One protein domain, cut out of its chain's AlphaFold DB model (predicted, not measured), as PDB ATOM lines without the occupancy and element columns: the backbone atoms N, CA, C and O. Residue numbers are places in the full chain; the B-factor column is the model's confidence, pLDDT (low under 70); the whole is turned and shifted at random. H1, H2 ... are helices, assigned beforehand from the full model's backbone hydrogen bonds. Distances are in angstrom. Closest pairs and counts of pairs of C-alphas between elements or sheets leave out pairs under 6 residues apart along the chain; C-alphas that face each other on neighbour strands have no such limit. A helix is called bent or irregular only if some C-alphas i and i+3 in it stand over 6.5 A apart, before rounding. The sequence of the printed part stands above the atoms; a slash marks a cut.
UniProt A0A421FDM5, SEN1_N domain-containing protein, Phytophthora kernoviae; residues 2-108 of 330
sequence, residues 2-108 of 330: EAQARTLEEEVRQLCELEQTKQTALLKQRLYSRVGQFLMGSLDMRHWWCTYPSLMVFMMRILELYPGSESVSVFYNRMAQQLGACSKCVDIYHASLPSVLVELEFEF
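Overview. This is residues 2 to 108 of the 330 residues of the protein "SEN1_N domain-containing protein" of Phytophthora kernoviae (UniProt A0A421FDM5). Helix H4 runs through the middle of a compact, all-helix body, with the hairpin of H1 and H2 crossing it on one side and the long bent helix H6 passing on the opposite side. H5 folds back from the end of H4, and the short H3 packs on H6's first arm. The printed part has 107 residues with six named helices, H1 to H6 in chain order. The radius of gyration of the C-alphas is 13.5 A, and the spans are 39 by 30 by 27 A.

Arrangement. H2, residues 22 to 41, touches H1, residues 2 to 17, as a hairpin at a shallow tilt of 23 degrees; the closest C-alphas, of Leu 8 and Val 35, are 6.8 A apart. With residues 32 to 36 alone H2 touches the hub H4, residues 53 to 65; the closest C-alphas, of Tyr 32 and Met 59, are 6.6 A apart. H4 touches H5, residues 70 to 83, at a steep tilt of 49 degrees, closest at the C-alphas of Ile 62 and Val 72, 6.9 A. H6, residues 87 to 105, was assigned as one helix by its hydrogen bonds but is bent, with C-alphas 95 and 98 6.9 A apart. Its arm H6a, residues 87 to 95, touches H3, residues 48 to 51, closest at the C-alphas of Cys 89 and Trp 49, 5.0 A. Its arm H6b, residues 98 to 105, touches no helix. Every O i to N i+4 pair is within hydrogen-bond range in H1, H2, H5, H6a and H6b, but 4 of 9 in H4, where 9 of 10 O i to N i+3 pairs are; H3 is too short for an i+4 pair.

Along the chain. H2 is 28.8 A long, H1 22.9 A, H4 20.3 A and H5 20.0 A. C-alpha 2 begins H1 at (32.401, -30.734, -45.450), and C-alpha 105 ends H6b at (30.246, -28.493, -15.426).

Size, cuts and confidence. The printed part has no cut and no long link. Residues 43 to 45 are under pLDDT 70.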
ATOM      1  N   GLU A   2      33.227 -29.864 -46.316       82.31
ATOM      2  CA  GLU A   2      32.401 -30.734 -45.450       82.31
ATOM      3  C   GLU A   2      33.174 -31.886 -44.793       82.31
ATOM      4  O   GLU A   2      33.039 -32.110 -43.597       82.31
ATOM      5  N   ALA A   3      34.042 -32.578 -45.539       86.88
ATOM      6  CA  ALA A   3      34.880 -33.635 -44.965       86.88
ATOM      7  C   ALA A   3      35.799 -33.107 -43.848       86.88
ATOM      8  O   ALA A   3      35.956 -33.755 -42.823       86.88
ATOM      9  N   GLN A   4      36.350 -31.900 -44.023       89.75
ATOM     10  CA  GLN A   4      37.192 -31.247 -43.020       89.75
ATOM     11  C   GLN A   4      36.384 -30.822 -41.788       89.75
ATOM     12  O   GLN A   4      36.873 -30.983 -40.675       89.75
ATOM     13  N   ALA A   5      35.158 -30.322 -41.979       89.75
ATOM     14  CA  ALA A   5      34.246 -30.001 -40.882       89.75
ATOM     15  C   ALA A   5      33.960 -31.243 -40.032       89.75
ATOM     16  O   ALA A   5      34.197 -31.215 -38.831       89.75
ATOM     17  N   ARG A   6      33.585 -32.361 -40.670       92.19
ATOM     18  CA  ARG A   6      33.315 -33.632 -39.976       92.19
ATOM     19  C   ARG A   6      34.529 -34.156 -39.217       92.19
ATOM     20  O   ARG A   6      34.384 -34.662 -38.114       92.19
ATOM     21  N   THR A   7      35.732 -34.029 -39.785       95.06
ATOM     22  CA  THR A   7      36.965 -34.392 -39.074       95.06
ATOM     23  C   THR A   7      37.162 -33.535 -37.826       95.06
ATOM     24  O   THR A   7      37.468 -34.074 -36.771       95.06
ATOM     25  N   LEU A   8      36.959 -32.218 -37.917       95.44
ATOM     26  CA  LEU A   8      37.083 -31.326 -36.763       95.44
ATOM     27  C   LEU A   8      36.006 -31.594 -35.704       95.44
ATOM     28  O   LEU A   8      36.320 -31.574 -34.522       95.44
ATOM     29  N   GLU A   9      34.766 -31.860 -36.110       94.00
ATOM     30  CA  GLU A   9      33.665 -32.210 -35.201       94.00
ATOM     31  C   GLU A   9      33.960 -33.504 -34.442       94.00
ATOM     32  O   GLU A   9      33.773 -33.573 -33.228       94.00
ATOM     33  N   GLU A  10      34.486 -34.508 -35.140       93.94
ATOM     34  CA  GLU A  10      34.892 -35.770 -34.532       93.94
ATOM     35  C   GLU A  10      36.073 -35.584 -33.567       93.94
ATOM     36  O   GLU A  10      36.080 -36.158 -32.481       93.94
ATOM     37  N   GLU A  11      37.044 -34.733 -33.909       94.12
ATOM     38  CA  GLU A  11      38.134 -34.379 -32.994       94.12
ATOM     39  C   GLU A  11      37.636 -33.635 -31.746       94.12
ATOM     40  O   GLU A  11      38.118 -33.912 -30.647       94.12
ATOM     41  N   VAL A  12      36.665 -32.721 -31.886       92.38
ATOM     42  CA  VAL A  12      36.017 -32.053 -30.743       92.38
ATOM     43  C   VAL A  12      35.363 -33.096 -29.842       92.38
ATOM     44  O   VAL A  12      35.654 -33.128 -28.647       92.38
ATOM     45  N   ARG A  13      34.545 -33.988 -30.417       90.44
ATOM     46  CA  ARG A  13      33.851 -35.049 -29.677       90.44
ATOM     47  C   ARG A  13      34.836 -35.919 -28.894       90.44
ATOM     48  O   ARG A  13      34.673 -36.099 -27.692       90.44
ATOM     49  N   GLN A  14      35.894 -36.390 -29.553       90.19
ATOM     50  CA  GLN A  14      36.919 -37.219 -28.919       90.19
ATOM     51  C   GLN A  14      37.642 -36.483 -27.786       90.19
ATOM     52  O   GLN A  14      37.864 -37.068 -26.730       90.19
ATOM     53  N   LEU A  15      38.008 -35.208 -27.963       87.38
ATOM     54  CA  LEU A  15      38.705 -34.447 -26.918       87.38
ATOM     55  C   LEU A  15      37.820 -34.108 -25.713       87.38
ATOM     56  O   LEU A  15      38.357 -33.939 -24.617       87.38
ATOM     57  N   CYS A  16      36.504 -33.990 -25.898       81.88
ATOM     58  CA  CYS A  16      35.559 -33.797 -24.796       81.88
ATOM     59  C   CYS A  16      35.397 -35.063 -23.937       81.88
ATOM     60  O   CYS A  16      35.156 -34.949 -22.741       81.88
ATOM     61  N   GLU A  17      35.596 -36.253 -24.512       84.06
ATOM     62  CA  GLU A  17      35.512 -37.545 -23.805       84.06
ATOM     63  C   GLU A  17      36.791 -37.902 -23.021       84.06
ATOM     64  O   GLU A  17      36.784 -38.817 -22.195       84.06
ATOM     65  N   LEU A  18      37.906 -37.205 -23.269       84.06
ATOM     66  CA  LEU A  18      39.178 -37.470 -22.596       84.06
ATOM     67  C   LEU A  18      39.241 -36.862 -21.193       84.06
ATOM     68  O   LEU A  18      38.774 -35.749 -20.943       84.06
ATOM     69  N   GLU A  19      39.954 -37.554 -20.303       83.44
ATOM     70  CA  GLU A  19      40.284 -37.046 -18.973       83.44
ATOM     71  C   GLU A  19      41.037 -35.706 -19.067       83.44
ATOM     72  O   GLU A  19      41.936 -35.514 -19.903       83.44
ATOM     73  N   GLN A  20      40.668 -34.756 -18.203       82.19
ATOM     74  CA  GLN A  20      41.245 -33.415 -18.206       82.19
ATOM     75  C   GLN A  20      42.662 -33.432 -17.626       82.19
ATOM     76  O   GLN A  20      42.892 -33.316 -16.425       82.19
ATOM     77  N   THR A  21      43.643 -33.551 -18.518       86.06
ATOM     78  CA  THR A  21      45.070 -33.475 -18.196       86.06
ATOM     79  C   THR A  21      45.708 -32.238 -18.830       86.06
ATOM     80  O   THR A  21      45.168 -31.640 -19.764       86.06
ATOM     81  N   LYS A  22      46.927 -31.880 -18.400       85.56
ATOM     82  CA  LYS A  22      47.719 -30.821 -19.060       85.56
ATOM     83  C   LYS A  22      47.916 -31.083 -20.559       85.56
ATOM     84  O   LYS A  22      47.975 -30.142 -21.345       85.56
ATOM     85  N   GLN A  23      48.020 -32.351 -20.959       89.50
ATOM     86  CA  GLN A  23      48.148 -32.733 -22.363       89.50
ATOM     87  C   GLN A  23      46.837 -32.506 -23.123       89.50
ATOM     88  O   GLN A  23      46.863 -31.909 -24.199       89.50
ATOM     89  N   THR A  24      45.699 -32.905 -22.549       87.88
ATOM     90  CA  THR A  24      44.362 -32.674 -23.120       87.88
ATOM     91  C   THR A  24      44.091 -31.178 -23.304       87.88
ATOM     92  O   THR A  24      43.645 -30.759 -24.372       87.88
ATOM     93  N   ALA A  25      44.464 -30.345 -22.328       86.25
ATOM     94  CA  ALA A  25      44.342 -28.889 -22.423       86.25
ATOM     95  C   ALA A  25      45.151 -28.297 -23.597       86.25
ATOM     96  O   ALA A  25      44.644 -27.472 -24.358       86.25
ATOM     97  N   LEU A  26      46.392 -28.758 -23.805       89.50
ATOM     98  CA  LEU A  26      47.216 -28.337 -24.948       89.50
ATOM     99  C   LEU A  26      46.625 -28.784 -26.293       89.50
ATOM    100  O   LEU A  26      46.720 -28.051 -27.281       89.50
ATOM    101  N   LEU A  27      46.017 -29.973 -26.352       91.81
ATOM    102  CA  LEU A  27      45.327 -30.454 -27.551       91.81
ATOM    103  C   LEU A  27      44.097 -29.593 -27.865       91.81
ATOM    104  O   LEU A  27      43.967 -29.144 -29.003       91.81
ATOM    105  N   LYS A  28      43.273 -29.272 -26.858       90.12
ATOM    106  CA  LYS A  28      42.136 -28.345 -26.994       90.12
ATOM    107  C   LYS A  28      42.588 -26.969 -27.491       90.12
ATOM    108  O   LYS A  28      42.026 -26.452 -28.452       90.12
ATOM    109  N   GLN A  29      43.671 -26.420 -26.934       89.31
ATOM    110  CA  GLN A  29      44.233 -25.138 -27.378       89.31
ATOM    111  C   GLN A  29      44.640 -25.143 -28.862       89.31
ATOM    112  O   GLN A  29      44.370 -24.190 -29.600       89.31
ATOM    113  N   ARG A  30      45.273 -26.226 -29.330       92.88
ATOM    114  CA  ARG A  30      45.619 -26.389 -30.752       92.88
ATOM    115  C   ARG A  30      44.373 -26.558 -31.616       92.88
ATOM    116  O   ARG A  30      44.332 -26.021 -32.724       92.88
ATOM    117  N   LEU A  31      43.363 -27.273 -31.117       94.81
ATOM    118  CA  LEU A  31      42.108 -27.471 -31.829       94.81
ATOM    119  C   LEU A  31      41.337 -26.153 -31.992       94.81
ATOM    120  O   LEU A  31      40.890 -25.889 -33.103       94.81
ATOM    121  N   TYR A  32      41.299 -25.266 -30.987       93.69
ATOM    122  CA  TYR A  32      40.721 -23.918 -31.133       93.69
ATOM    123  C   TYR A  32      41.331 -23.144 -32.300       93.69
ATOM    124  O   TYR A  32      40.612 -22.549 -33.101       93.69
ATOM    125  N   SER A  33      42.659 -23.189 -32.441       92.31
ATOM    126  CA  SER A  33      43.341 -22.533 -33.564       92.31
ATOM    127  C   SER A  33      42.904 -23.110 -34.914       92.31
ATOM    128  O   SER A  33      42.646 -22.359 -35.852       92.31
ATOM    129  N   ARG A  34      42.788 -24.440 -35.019       94.75
ATOM    130  CA  ARG A  34      42.409 -25.129 -36.263       94.75
ATOM    131  C   ARG A  34      40.944 -24.919 -36.628       94.75
ATOM    132  O   ARG A  34      40.649 -24.645 -37.788       94.75
ATOM    133  N   VAL A  35      40.041 -25.012 -35.653       94.75
ATOM    134  CA  VAL A  35      38.611 -24.742 -35.849       94.75
ATOM    135  C   VAL A  35      38.406 -23.269 -36.199       94.75
ATOM    136  O   VAL A  35      37.719 -22.970 -37.171       94.75
ATOM    137  N   GLY A  36      39.083 -22.348 -35.508       92.31
ATOM    138  CA  GLY A  36      39.067 -20.924 -35.842       92.31
ATOM    139  C   GLY A  36      39.546 -20.645 -37.271       92.31
ATOM    140  O   GLY A  36      38.870 -19.935 -38.011       92.31
ATOM    141  N   GLN A  37      40.660 -21.249 -37.699       91.38
ATOM    142  CA  GLN A  37      41.146 -21.145 -39.084       91.38
ATOM    143  C   GLN A  37      40.152 -21.713 -40.099       91.38
ATOM    144  O   GLN A  37      39.955 -21.117 -41.154       91.38
ATOM    145  N   PHE A  38      39.518 -22.845 -39.789       92.69
ATOM    146  CA  PHE A  38      38.502 -23.444 -40.647       92.69
ATOM    147  C   PHE A  38      37.284 -22.525 -40.811       92.69
ATOM    148  O   PHE A  38      36.896 -22.223 -41.940       92.69
ATOM    149  N   LEU A  39      36.723 -22.030 -39.704       91.31
ATOM    150  CA  LEU A  39      35.554 -21.149 -39.720       91.31
ATOM    151  C   LEU A  39      35.852 -19.846 -40.466       91.31
ATOM    152  O   LEU A  39      35.074 -19.452 -41.334       91.31
ATOM    153  N   MET A  40      37.011 -19.237 -40.194       88.94
ATOM    154  CA  MET A  40      37.470 -17.995 -40.828       88.94
ATOM    155  C   MET A  40      37.962 -18.165 -42.274       88.94
ATOM    156  O   MET A  40      38.094 -17.176 -42.989       88.94
ATOM    157  N   GLY A  41      38.282 -19.385 -42.706       84.12
ATOM    158  CA  GLY A  41      38.724 -19.693 -44.069       84.12
ATOM    159  C   GLY A  41      37.611 -20.223 -44.976       84.12
ATOM    160  O   GLY A  41      37.834 -20.408 -46.172       84.12
ATOM    161  N   SER A  42      36.427 -20.504 -44.422       71.62
ATOM    162  CA  SER A  42      35.286 -21.013 -45.181       71.62
ATOM    163  C   SER A  42      34.742 -19.976 -46.176       71.62
ATOM    164  O   SER A  42      34.907 -18.778 -45.991       71.62
ATOM    165  N   LEU A  43      34.122 -20.419 -47.277       60.09
ATOM    166  CA  LEU A  43      33.515 -19.510 -48.266       60.09
ATOM    167  C   LEU A  43      32.142 -18.999 -47.800       60.09
ATOM    168  O   LEU A  43      31.778 -17.859 -48.088       60.09
ATOM    169  N   ASP A  44      31.405 -19.816 -47.040       64.38
ATOM    170  CA  ASP A  44      30.095 -19.467 -46.487       64.38
ATOM    171  C   ASP A  44      30.219 -18.933 -45.055       64.38
ATOM    172  O   ASP A  44      29.876 -19.554 -44.051       64.38
ATOM    173  N   MET A  45      30.788 -17.736 -44.974       67.25
ATOM    174  CA  MET A  45      31.164 -17.077 -43.724       67.25
ATOM    175  C   MET A  45      29.987 -16.440 -42.969       67.25
ATOM    176  O   MET A  45      30.214 -15.582 -42.110       67.25
ATOM    177  N   ARG A  46      28.744 -16.747 -43.359       80.31
ATOM    178  CA  ARG A  46      27.543 -16.024 -42.913       80.31
ATOM    179  C   ARG A  46      26.641 -16.828 -41.978       80.31
ATOM    180  O   ARG A  46      25.802 -16.223 -41.322       80.31
ATOM    181  N   HIS A  47      26.816 -18.149 -41.894       92.00
ATOM    182  CA  HIS A  47      25.894 -19.019 -41.157       92.00
ATOM    183  C   HIS A  47      26.596 -20.153 -40.391       92.00
ATOM    184  O   HIS A  47      26.148 -21.296 -40.421       92.00
ATOM    185  N   TRP A  48      27.686 -19.862 -39.675       93.88
ATOM    186  CA  TRP A  48      28.421 -20.849 -38.876       93.88
ATOM    187  C   TRP A  48      27.523 -21.608 -37.895       93.88
ATOM    188  O   TRP A  48      27.662 -22.819 -37.787       93.88
ATOM    189  N   TRP A  49      26.574 -20.938 -37.235       94.81
ATOM    190  CA  TRP A  49      25.617 -21.605 -36.341       94.81
ATOM    191  C   TRP A  49      24.703 -22.585 -37.084       94.81
ATOM    192  O   TRP A  49      24.448 -23.676 -36.590       94.81
ATOM    193  N   CYS A  50      24.245 -22.240 -38.290       94.44
ATOM    194  CA  CYS A  50      23.399 -23.133 -39.084       94.44
ATOM    195  C   CYS A  50      24.168 -24.324 -39.657       94.44
ATOM    196  O   CYS A  50      23.592 -25.401 -39.794       94.44
ATOM    197  N   THR A  51      25.422 -24.108 -40.053       92.38
ATOM    198  CA  THR A  51      26.196 -25.085 -40.829       92.38
ATOM    199  C   THR A  51      27.091 -25.949 -39.944       92.38
ATOM    200  O   THR A  51      27.270 -27.127 -40.236       92.38
ATOM    201  N   TYR A  52      27.639 -25.383 -38.866       93.06
ATOM    202  CA  TYR A  52      28.629 -26.014 -37.988       93.06
ATOM    203  C   TYR A  52      28.316 -25.780 -36.490       93.06
ATOM    204  O   TYR A  52      29.177 -25.278 -35.758       93.06
ATOM    205  N   PRO A  53      27.105 -26.118 -36.003       92.62
ATOM    206  CA  PRO A  53      26.684 -25.824 -34.630       92.62
ATOM    207  C   PRO A  53      27.628 -26.408 -33.573       92.62
ATOM    208  O   PRO A  53      28.023 -25.694 -32.655       92.62
ATOM    209  N   SER A  54      28.073 -27.657 -33.731       91.81
ATOM    210  CA  SER A  54      28.980 -28.315 -32.778       91.81
ATOM    211  C   SER A  54      30.341 -27.615 -32.683       91.81
ATOM    212  O   SER A  54      30.898 -27.460 -31.597       91.81
ATOM    213  N   LEU A  55      30.868 -27.127 -33.812       93.69
ATOM    214  CA  LEU A  55      32.105 -26.343 -33.820       93.69
ATOM    215  C   LEU A  55      31.903 -24.973 -33.166       93.69
ATOM    216  O   LEU A  55      32.806 -24.486 -32.491       93.69
ATOM    217  N   MET A  56      30.734 -24.354 -33.343       94.31
ATOM    218  CA  MET A  56      30.415 -23.074 -32.713       94.31
ATOM    219  C   MET A  56      30.234 -23.188 -31.198       94.31
ATOM    220  O   MET A  56      30.746 -22.334 -30.480       94.31
ATOM    221  N   VAL A  57      29.599 -24.261 -30.714       92.62
ATOM    222  CA  VAL A  57      29.523 -24.611 -29.284       92.62
ATOM    223  C   VAL A  57      30.922 -24.721 -28.690       92.62
ATOM    224  O   VAL A  57      31.243 -24.025 -27.726       92.62
ATOM    225  N   PHE A  58      31.798 -25.499 -29.333       92.44
ATOM    226  CA  PHE A  58      33.192 -25.622 -28.912       92.44
ATOM    227  C   PHE A  58      33.896 -24.258 -28.879       92.44
ATOM    228  O   PHE A  58      34.482 -23.879 -27.863       92.44
ATOM    229  N   MET A  59      33.806 -23.485 -29.965       93.44
ATOM    230  CA  MET A  59      34.468 -22.183 -30.084       93.44
ATOM    231  C   MET A  59      33.889 -21.106 -29.162       93.44
ATOM    232  O   MET A  59      34.592 -20.137 -28.891       93.44
ATOM    233  N   MET A  60      32.668 -21.247 -28.640       92.25
ATOM    234  CA  MET A  60      32.062 -20.256 -27.742       92.25
ATOM    235  C   MET A  60      32.925 -20.006 -26.497       92.25
ATOM    236  O   MET A  60      33.008 -18.877 -26.015       92.25
ATOM    237  N   ARG A  61      33.659 -21.023 -26.031       89.81
ATOM    238  CA  ARG A  61      34.545 -20.917 -24.862       89.81
ATOM    239  C   ARG A  61      35.644 -19.863 -25.035       89.81
ATOM    240  O   ARG A  61      36.047 -19.230 -24.065       89.81
ATOM    241  N   ILE A  62      36.086 -19.579 -26.266       91.94
ATOM    242  CA  ILE A  62      37.119 -18.553 -26.505       91.94
ATOM    243  C   ILE A  62      36.641 -17.143 -26.133       91.94
ATOM    244  O   ILE A  62      37.463 -16.240 -25.981       91.94
ATOM    245  N   LEU A  63      35.323 -16.929 -26.016       93.69
ATOM    246  CA  LEU A  63      34.744 -15.637 -25.652       93.69
ATOM    247  C   LEU A  63      35.095 -15.230 -24.216       93.69
ATOM    248  O   LEU A  63      35.108 -14.035 -23.919       93.69
ATOM    249  N   GLU A  64      35.504 -16.180 -23.368       92.62
ATOM    250  CA  GLU A  64      36.130 -15.886 -22.075       92.62
ATOM    251  C   GLU A  64      37.345 -14.957 -22.236       92.62
ATOM    252  O   GLU A  64      37.613 -14.112 -21.385       92.62
ATOM    253  N   LEU A  65      38.044 -15.028 -23.370       92.19
ATOM    254  CA  LEU A  65      39.228 -14.221 -23.635       92.19
ATOM    255  C   LEU A  65      38.906 -12.831 -24.203       92.19
ATOM    256  O   LEU A  65      39.805 -12.002 -24.250       92.19
ATOM    257  N   TYR A  66      37.674 -12.526 -24.628       92.38
ATOM    258  CA  TYR A  66      37.339 -11.231 -25.250       92.38
ATOM    259  C   TYR A  66      37.487 -10.047 -24.263       92.38
ATOM    260  O   TYR A  66      37.100 -10.195 -23.101       92.38
ATOM    261  N   PRO A  67      37.994  -8.858 -24.670       87.06
ATOM    262  CA  PRO A  67      38.453  -8.458 -26.012       87.06
ATOM    263  C   PRO A  67      39.873  -8.915 -26.398       87.06
ATOM    264  O   PRO A  67      40.302  -8.606 -27.504       87.06
ATOM    265  N   GLY A  68      40.552  -9.671 -25.529       89.12
ATOM    266  CA  GLY A  68      41.859 -10.332 -25.676       89.12
ATOM    267  C   GLY A  68      42.681 -10.037 -26.929       89.12
ATOM    268  O   GLY A  68      43.097  -8.907 -27.165       89.12
ATOM    269  N   SER A  69      43.008 -11.082 -27.692       90.56
ATOM    270  CA  SER A  69      43.762 -10.944 -28.939       90.56
ATOM    271  C   SER A  69      42.876 -10.457 -30.088       90.56
ATOM    272  O   SER A  69      41.660 -10.665 -30.101       90.56
ATOM    273  N   GLU A  70      43.505  -9.892 -31.123       91.19
ATOM    274  CA  GLU A  70      42.818  -9.489 -32.357       91.19
ATOM    275  C   GLU A  70      42.025 -10.647 -32.977       91.19
ATOM    276  O   GLU A  70      40.886 -10.462 -33.397       91.19
ATOM    277  N   SER A  71      42.567 -11.868 -32.949       89.75
ATOM    278  CA  SER A  71      41.880 -13.064 -33.449       89.75
ATOM    279  C   SER A  71      40.559 -13.353 -32.726       89.75
ATOM    280  O   SER A  71      39.566 -13.662 -33.382       89.75
ATOM    281  N   VAL A  72      40.519 -13.210 -31.397       92.50
ATOM    282  CA  VAL A  72      39.294 -13.390 -30.598       92.50
ATOM    283  C   VAL A  72      38.298 -12.274 -30.905       92.50
ATOM    284  O   VAL A  72      37.110 -12.535 -31.085       92.50
ATOM    285  N   SER A  73      38.779 -11.037 -31.043       93.81
ATOM    286  CA  SER A  73      37.938  -9.897 -31.414       93.81
ATOM    287  C   SER A  73      37.314 -10.049 -32.805       93.81
ATOM    288  O   SER A  73      36.116  -9.813 -32.975       93.81
ATOM    289  N   VAL A  74      38.093 -10.480 -33.800       92.50
ATOM    290  CA  VAL A  74      37.612 -10.742 -35.164       92.50
ATOM    291  C   VAL A  74      36.593 -11.879 -35.169       92.50
ATOM    292  O   VAL A  74      35.536 -11.734 -35.787       92.50
ATOM    293  N   PHE A  75      36.866 -12.971 -34.449       93.31
ATOM    294  CA  PHE A  75      35.924 -14.081 -34.307       93.31
ATOM    295  C   PHE A  75      34.594 -13.616 -33.705       93.31
ATOM    296  O   PHE A  75      33.540 -13.850 -34.295       93.31
ATOM    297  N   TYR A  76      34.637 -12.898 -32.577       95.06
ATOM    298  CA  TYR A  76      33.440 -12.378 -31.917       95.06
ATOM    299  C   TYR A  76      32.635 -11.459 -32.838       95.06
ATOM    300  O   TYR A  76      31.431 -11.644 -32.997       95.06
ATOM    301  N   ASN A  77      33.290 -10.499 -33.494       93.38
ATOM    302  CA  ASN A  77      32.608  -9.578 -34.402       93.38
ATOM    303  C   ASN A  77      31.951 -10.324 -35.569       93.38
ATOM    304  O   ASN A  77      30.841  -9.979 -35.977       93.38
ATOM    305  N   ARG A  78      32.601 -11.374 -36.085       92.62
ATOM    306  CA  ARG A  78      32.033 -12.203 -37.148       92.62
ATOM    307  C   ARG A  78      30.856 -13.036 -36.660       92.62
ATOM    308  O   ARG A  78      29.870 -13.135 -37.378       92.62
ATOM    309  N   MET A  79      30.923 -13.603 -35.460       94.12
ATOM    310  CA  MET A  79      29.795 -14.294 -34.832       94.12
ATOM    311  C   MET A  79      28.610 -13.335 -34.624       94.12
ATOM    312  O   MET A  79      27.489 -13.639 -35.021       94.12
ATOM    313  N   ALA A  80      28.870 -12.144 -34.080       94.06
ATOM    314  CA  ALA A  80      27.867 -11.114 -33.834       94.06
ATOM    315  C   ALA A  80      27.154 -10.653 -35.118       94.06
ATOM    316  O   ALA A  80      25.942 -10.452 -35.105       94.06
ATOM    317  N   GLN A  81      27.881 -10.532 -36.236       92.00
ATOM    318  CA  GLN A  81      27.289 -10.231 -37.547       92.00
ATOM    319  C   GLN A  81      26.278 -11.294 -37.991       92.00
ATOM    320  O   GLN A  81      25.234 -10.951 -38.531       92.00
ATOM    321  N   GLN A  82      26.571 -12.576 -37.760       93.00
ATOM    322  CA  GLN A  82      25.702 -13.680 -38.185       93.00
ATOM    323  C   GLN A  82      24.416 -13.729 -37.363       93.00
ATOM    324  O   GLN A  82      23.333 -13.896 -37.920       93.00
ATOM    325  N   LEU A  83      24.533 -13.511 -36.051       94.44
ATOM    326  CA  LEU A  83      23.380 -13.398 -35.153       94.44
ATOM    327  C   LEU A  83      22.504 -12.187 -35.513       94.44
ATOM    328  O   LEU A  83      21.289 -12.260 -35.416       94.44
ATOM    329  N   GLY A  84      23.099 -11.108 -36.031       91.19
ATOM    330  CA  GLY A  84      22.367  -9.950 -36.559       91.19
ATOM    331  C   GLY A  84      21.787 -10.098 -37.964       91.19
ATOM    332  O   GLY A  84      21.202  -9.140 -38.459       91.19
ATOM    333  N   ALA A  85      21.973 -11.244 -38.625       91.00
ATOM    334  CA  ALA A  85      21.566 -11.443 -40.019       91.00
ATOM    335  C   ALA A  85      20.709 -12.699 -40.258       91.00
ATOM    336  O   ALA A  85      20.144 -12.846 -41.342       91.00
ATOM    337  N   CYS A  86      20.613 -13.625 -39.297       94.06
ATOM    338  CA  CYS A  86      19.890 -14.884 -39.469       94.06
ATOM    339  C   CYS A  86      19.176 -15.339 -38.187       94.06
ATOM    340  O   CYS A  86      19.835 -15.687 -37.208       94.06
ATOM    341  N   SER A  87      17.842 -15.446 -38.230       94.44
ATOM    342  CA  SER A  87      17.027 -15.972 -37.118       94.44
ATOM    343  C   SER A  87      17.406 -17.401 -36.748       94.44
ATOM    344  O   SER A  87      17.638 -17.686 -35.584       94.44
ATOM    345  N   LYS A  88      17.633 -18.277 -37.733       95.94
ATOM    346  CA  LYS A  88      18.083 -19.650 -37.464       95.94
ATOM    347  C   LYS A  88      19.435 -19.703 -36.735       95.94
ATOM    348  O   LYS A  88      19.652 -20.595 -35.921       95.94
ATOM    349  N   CYS A  89      20.350 -18.763 -37.003       96.50
ATOM    350  CA  CYS A  89      21.595 -18.667 -36.232       96.50
ATOM    351  C   CYS A  89      21.325 -18.272 -34.777       96.50
ATOM    352  O   CYS A  89      21.954 -18.835 -33.888       96.50
ATOM    353  N   VAL A  90      20.400 -17.335 -34.547       96.75
ATOM    354  CA  VAL A  90      19.946 -16.940 -33.206       96.75
ATOM    355  C   VAL A  90      19.332 -18.133 -32.477       96.75
ATOM    356  O   VAL A  90      19.777 -18.455 -31.378       96.75
ATOM    357  N   ASP A  91      18.384 -18.831 -33.101       96.69
ATOM    358  CA  ASP A  91      17.684 -19.963 -32.489       96.69
ATOM    359  C   ASP A  91      18.671 -21.055 -32.059       96.69
ATOM    360  O   ASP A  91      18.643 -21.511 -30.919       96.69
ATOM    361  N   ILE A  92      19.604 -21.426 -32.945       97.38
ATOM    362  CA  ILE A  92      20.625 -22.437 -32.647       97.38
ATOM    363  C   ILE A  92      21.595 -21.948 -31.564       97.38
ATOM    364  O   ILE A  92      21.965 -22.729 -30.690       97.38
ATOM    365  N   TYR A  93      22.004 -20.675 -31.596       97.44
ATOM    366  CA  TYR A  93      22.887 -20.101 -30.578       97.44
ATOM    367  C   TYR A  93      22.282 -20.232 -29.179       97.44
ATOM    368  O   TYR A  93      22.924 -20.807 -28.301       97.44
ATOM    369  N   HIS A  94      21.043 -19.776 -28.976       96.38
ATOM    370  CA  HIS A  94      20.398 -19.860 -27.662       96.38
ATOM    371  C   HIS A  94      20.049 -21.294 -27.269       96.38
ATOM    372  O   HIS A  94      20.293 -21.672 -26.126       96.38
ATOM    373  N   ALA A  95      19.582 -22.122 -28.210       95.75
ATOM    374  CA  ALA A  95      19.311 -23.539 -27.957       95.75
ATOM    375  C   ALA A  95      20.570 -24.333 -27.566       95.75
ATOM    376  O   ALA A  95      20.466 -25.397 -26.960       95.75
ATOM    377  N   SER A  96      21.762 -23.826 -27.899       95.38
ATOM    378  CA  SER A  96      23.031 -24.468 -27.555       95.38
ATOM    379  C   SER A  96      23.555 -24.135 -26.154       95.38
ATOM    380  O   SER A  96      24.395 -24.871 -25.640       95.38
ATOM    381  N   LEU A  97      23.066 -23.063 -25.515       94.81
ATOM    382  CA  LEU A  97      23.573 -22.606 -24.214       94.81
ATOM    383  C   LEU A  97      23.422 -23.650 -23.092       94.81
ATOM    384  O   LEU A  97      24.390 -23.818 -22.349       94.81
ATOM    385  N   PRO A  98      22.305 -24.401 -22.981       91.75
ATOM    386  CA  PRO A  98      22.201 -25.475 -21.993       91.75
ATOM    387  C   PRO A  98      23.257 -26.569 -22.195       91.75
ATOM    388  O   PRO A  98      23.861 -27.035 -21.234       91.75
ATOM    389  N   SER A  99      23.550 -26.939 -23.445       88.62
ATOM    390  CA  SER A  99      24.601 -27.919 -23.748       88.62
ATOM    391  C   SER A  99      25.990 -27.393 -23.385       88.62
ATOM    392  O   SER A  99      26.799 -28.136 -22.840       88.62
ATOM    393  N   VAL A 100      26.261 -26.104 -23.635       91.31
ATOM    394  CA  VAL A 100      27.512 -25.455 -23.207       91.31
ATOM    395  C   VAL A 100      27.649 -25.509 -21.686       91.31
ATOM    396  O   VAL A 100      28.731 -25.820 -21.197       91.31
ATOM    397  N   LEU A 101      26.573 -25.238 -20.939       91.50
ATOM    398  CA  LEU A 101      26.578 -25.299 -19.477       91.50
ATOM    399  C   LEU A 101      26.973 -26.697 -18.988       91.50
ATOM    400  O   LEU A 101      27.965 -26.825 -18.274       91.50
ATOM    401  N   VAL A 102      26.273 -27.732 -19.461       88.50
ATOM    402  CA  VAL A 102      26.547 -29.132 -19.102       88.50
ATOM    403  C   VAL A 102      27.989 -29.523 -19.428       88.50
ATOM    404  O   VAL A 102      28.656 -30.163 -18.622       88.50
ATOM    405  N   GLU A 103      28.517 -29.124 -20.588       86.50
ATOM    406  CA  GLU A 103      29.910 -29.415 -20.940       86.50
ATOM    407  C   GLU A 103      30.925 -28.741 -20.003       86.50
ATOM    408  O   GLU A 103      31.974 -29.319 -19.713       86.50
ATOM    409  N   LEU A 104      30.644 -27.518 -19.547       88.88
ATOM    410  CA  LEU A 104      31.542 -26.785 -18.658       88.88
ATOM    411  C   LEU A 104      31.512 -27.329 -17.224       88.88
ATOM    412  O   LEU A 104      32.547 -27.283 -16.560       88.88
ATOM    413  N   GLU A 105      30.388 -27.884 -16.761       89.94
ATOM    414  CA  GLU A 105      30.246 -28.493 -15.426       89.94
ATOM    415  C   GLU A 105      31.213 -29.663 -15.184       89.94
ATOM    416  O   GLU A 105      31.621 -29.910 -14.049       89.94
ATOM    417  N   PHE A 106      31.647 -30.355 -16.244       84.00
ATOM    418  CA  PHE A 106      32.656 -31.416 -16.144       84.00
ATOM    419  C   PHE A 106      34.093 -30.895 -16.006       84.00
ATOM    420  O   PHE A 106      34.992 -31.655 -15.641       84.00
ATOM    421  N   GLU A 107      34.342 -29.626 -16.336       84.06
ATOM    422  CA  GLU A 107      35.692 -29.071 -16.471       84.06
ATOM    423  C   GLU A 107      35.990 -27.938 -15.482       84.06
ATOM    424  O   GLU A 107      37.150 -27.738 -15.112       84.06
ATOM    425  N   PHE A 108      34.972 -27.195 -15.049       88.94
ATOM    426  CA  PHE A 108      35.131 -25.938 -14.330       88.94
ATOM    427  C   PHE A 108      34.281 -25.870 -13.060       88.94
ATOM    428  O   PHE A 108      33.324 -26.611 -12.865       88.94
TER     429      PHE A 108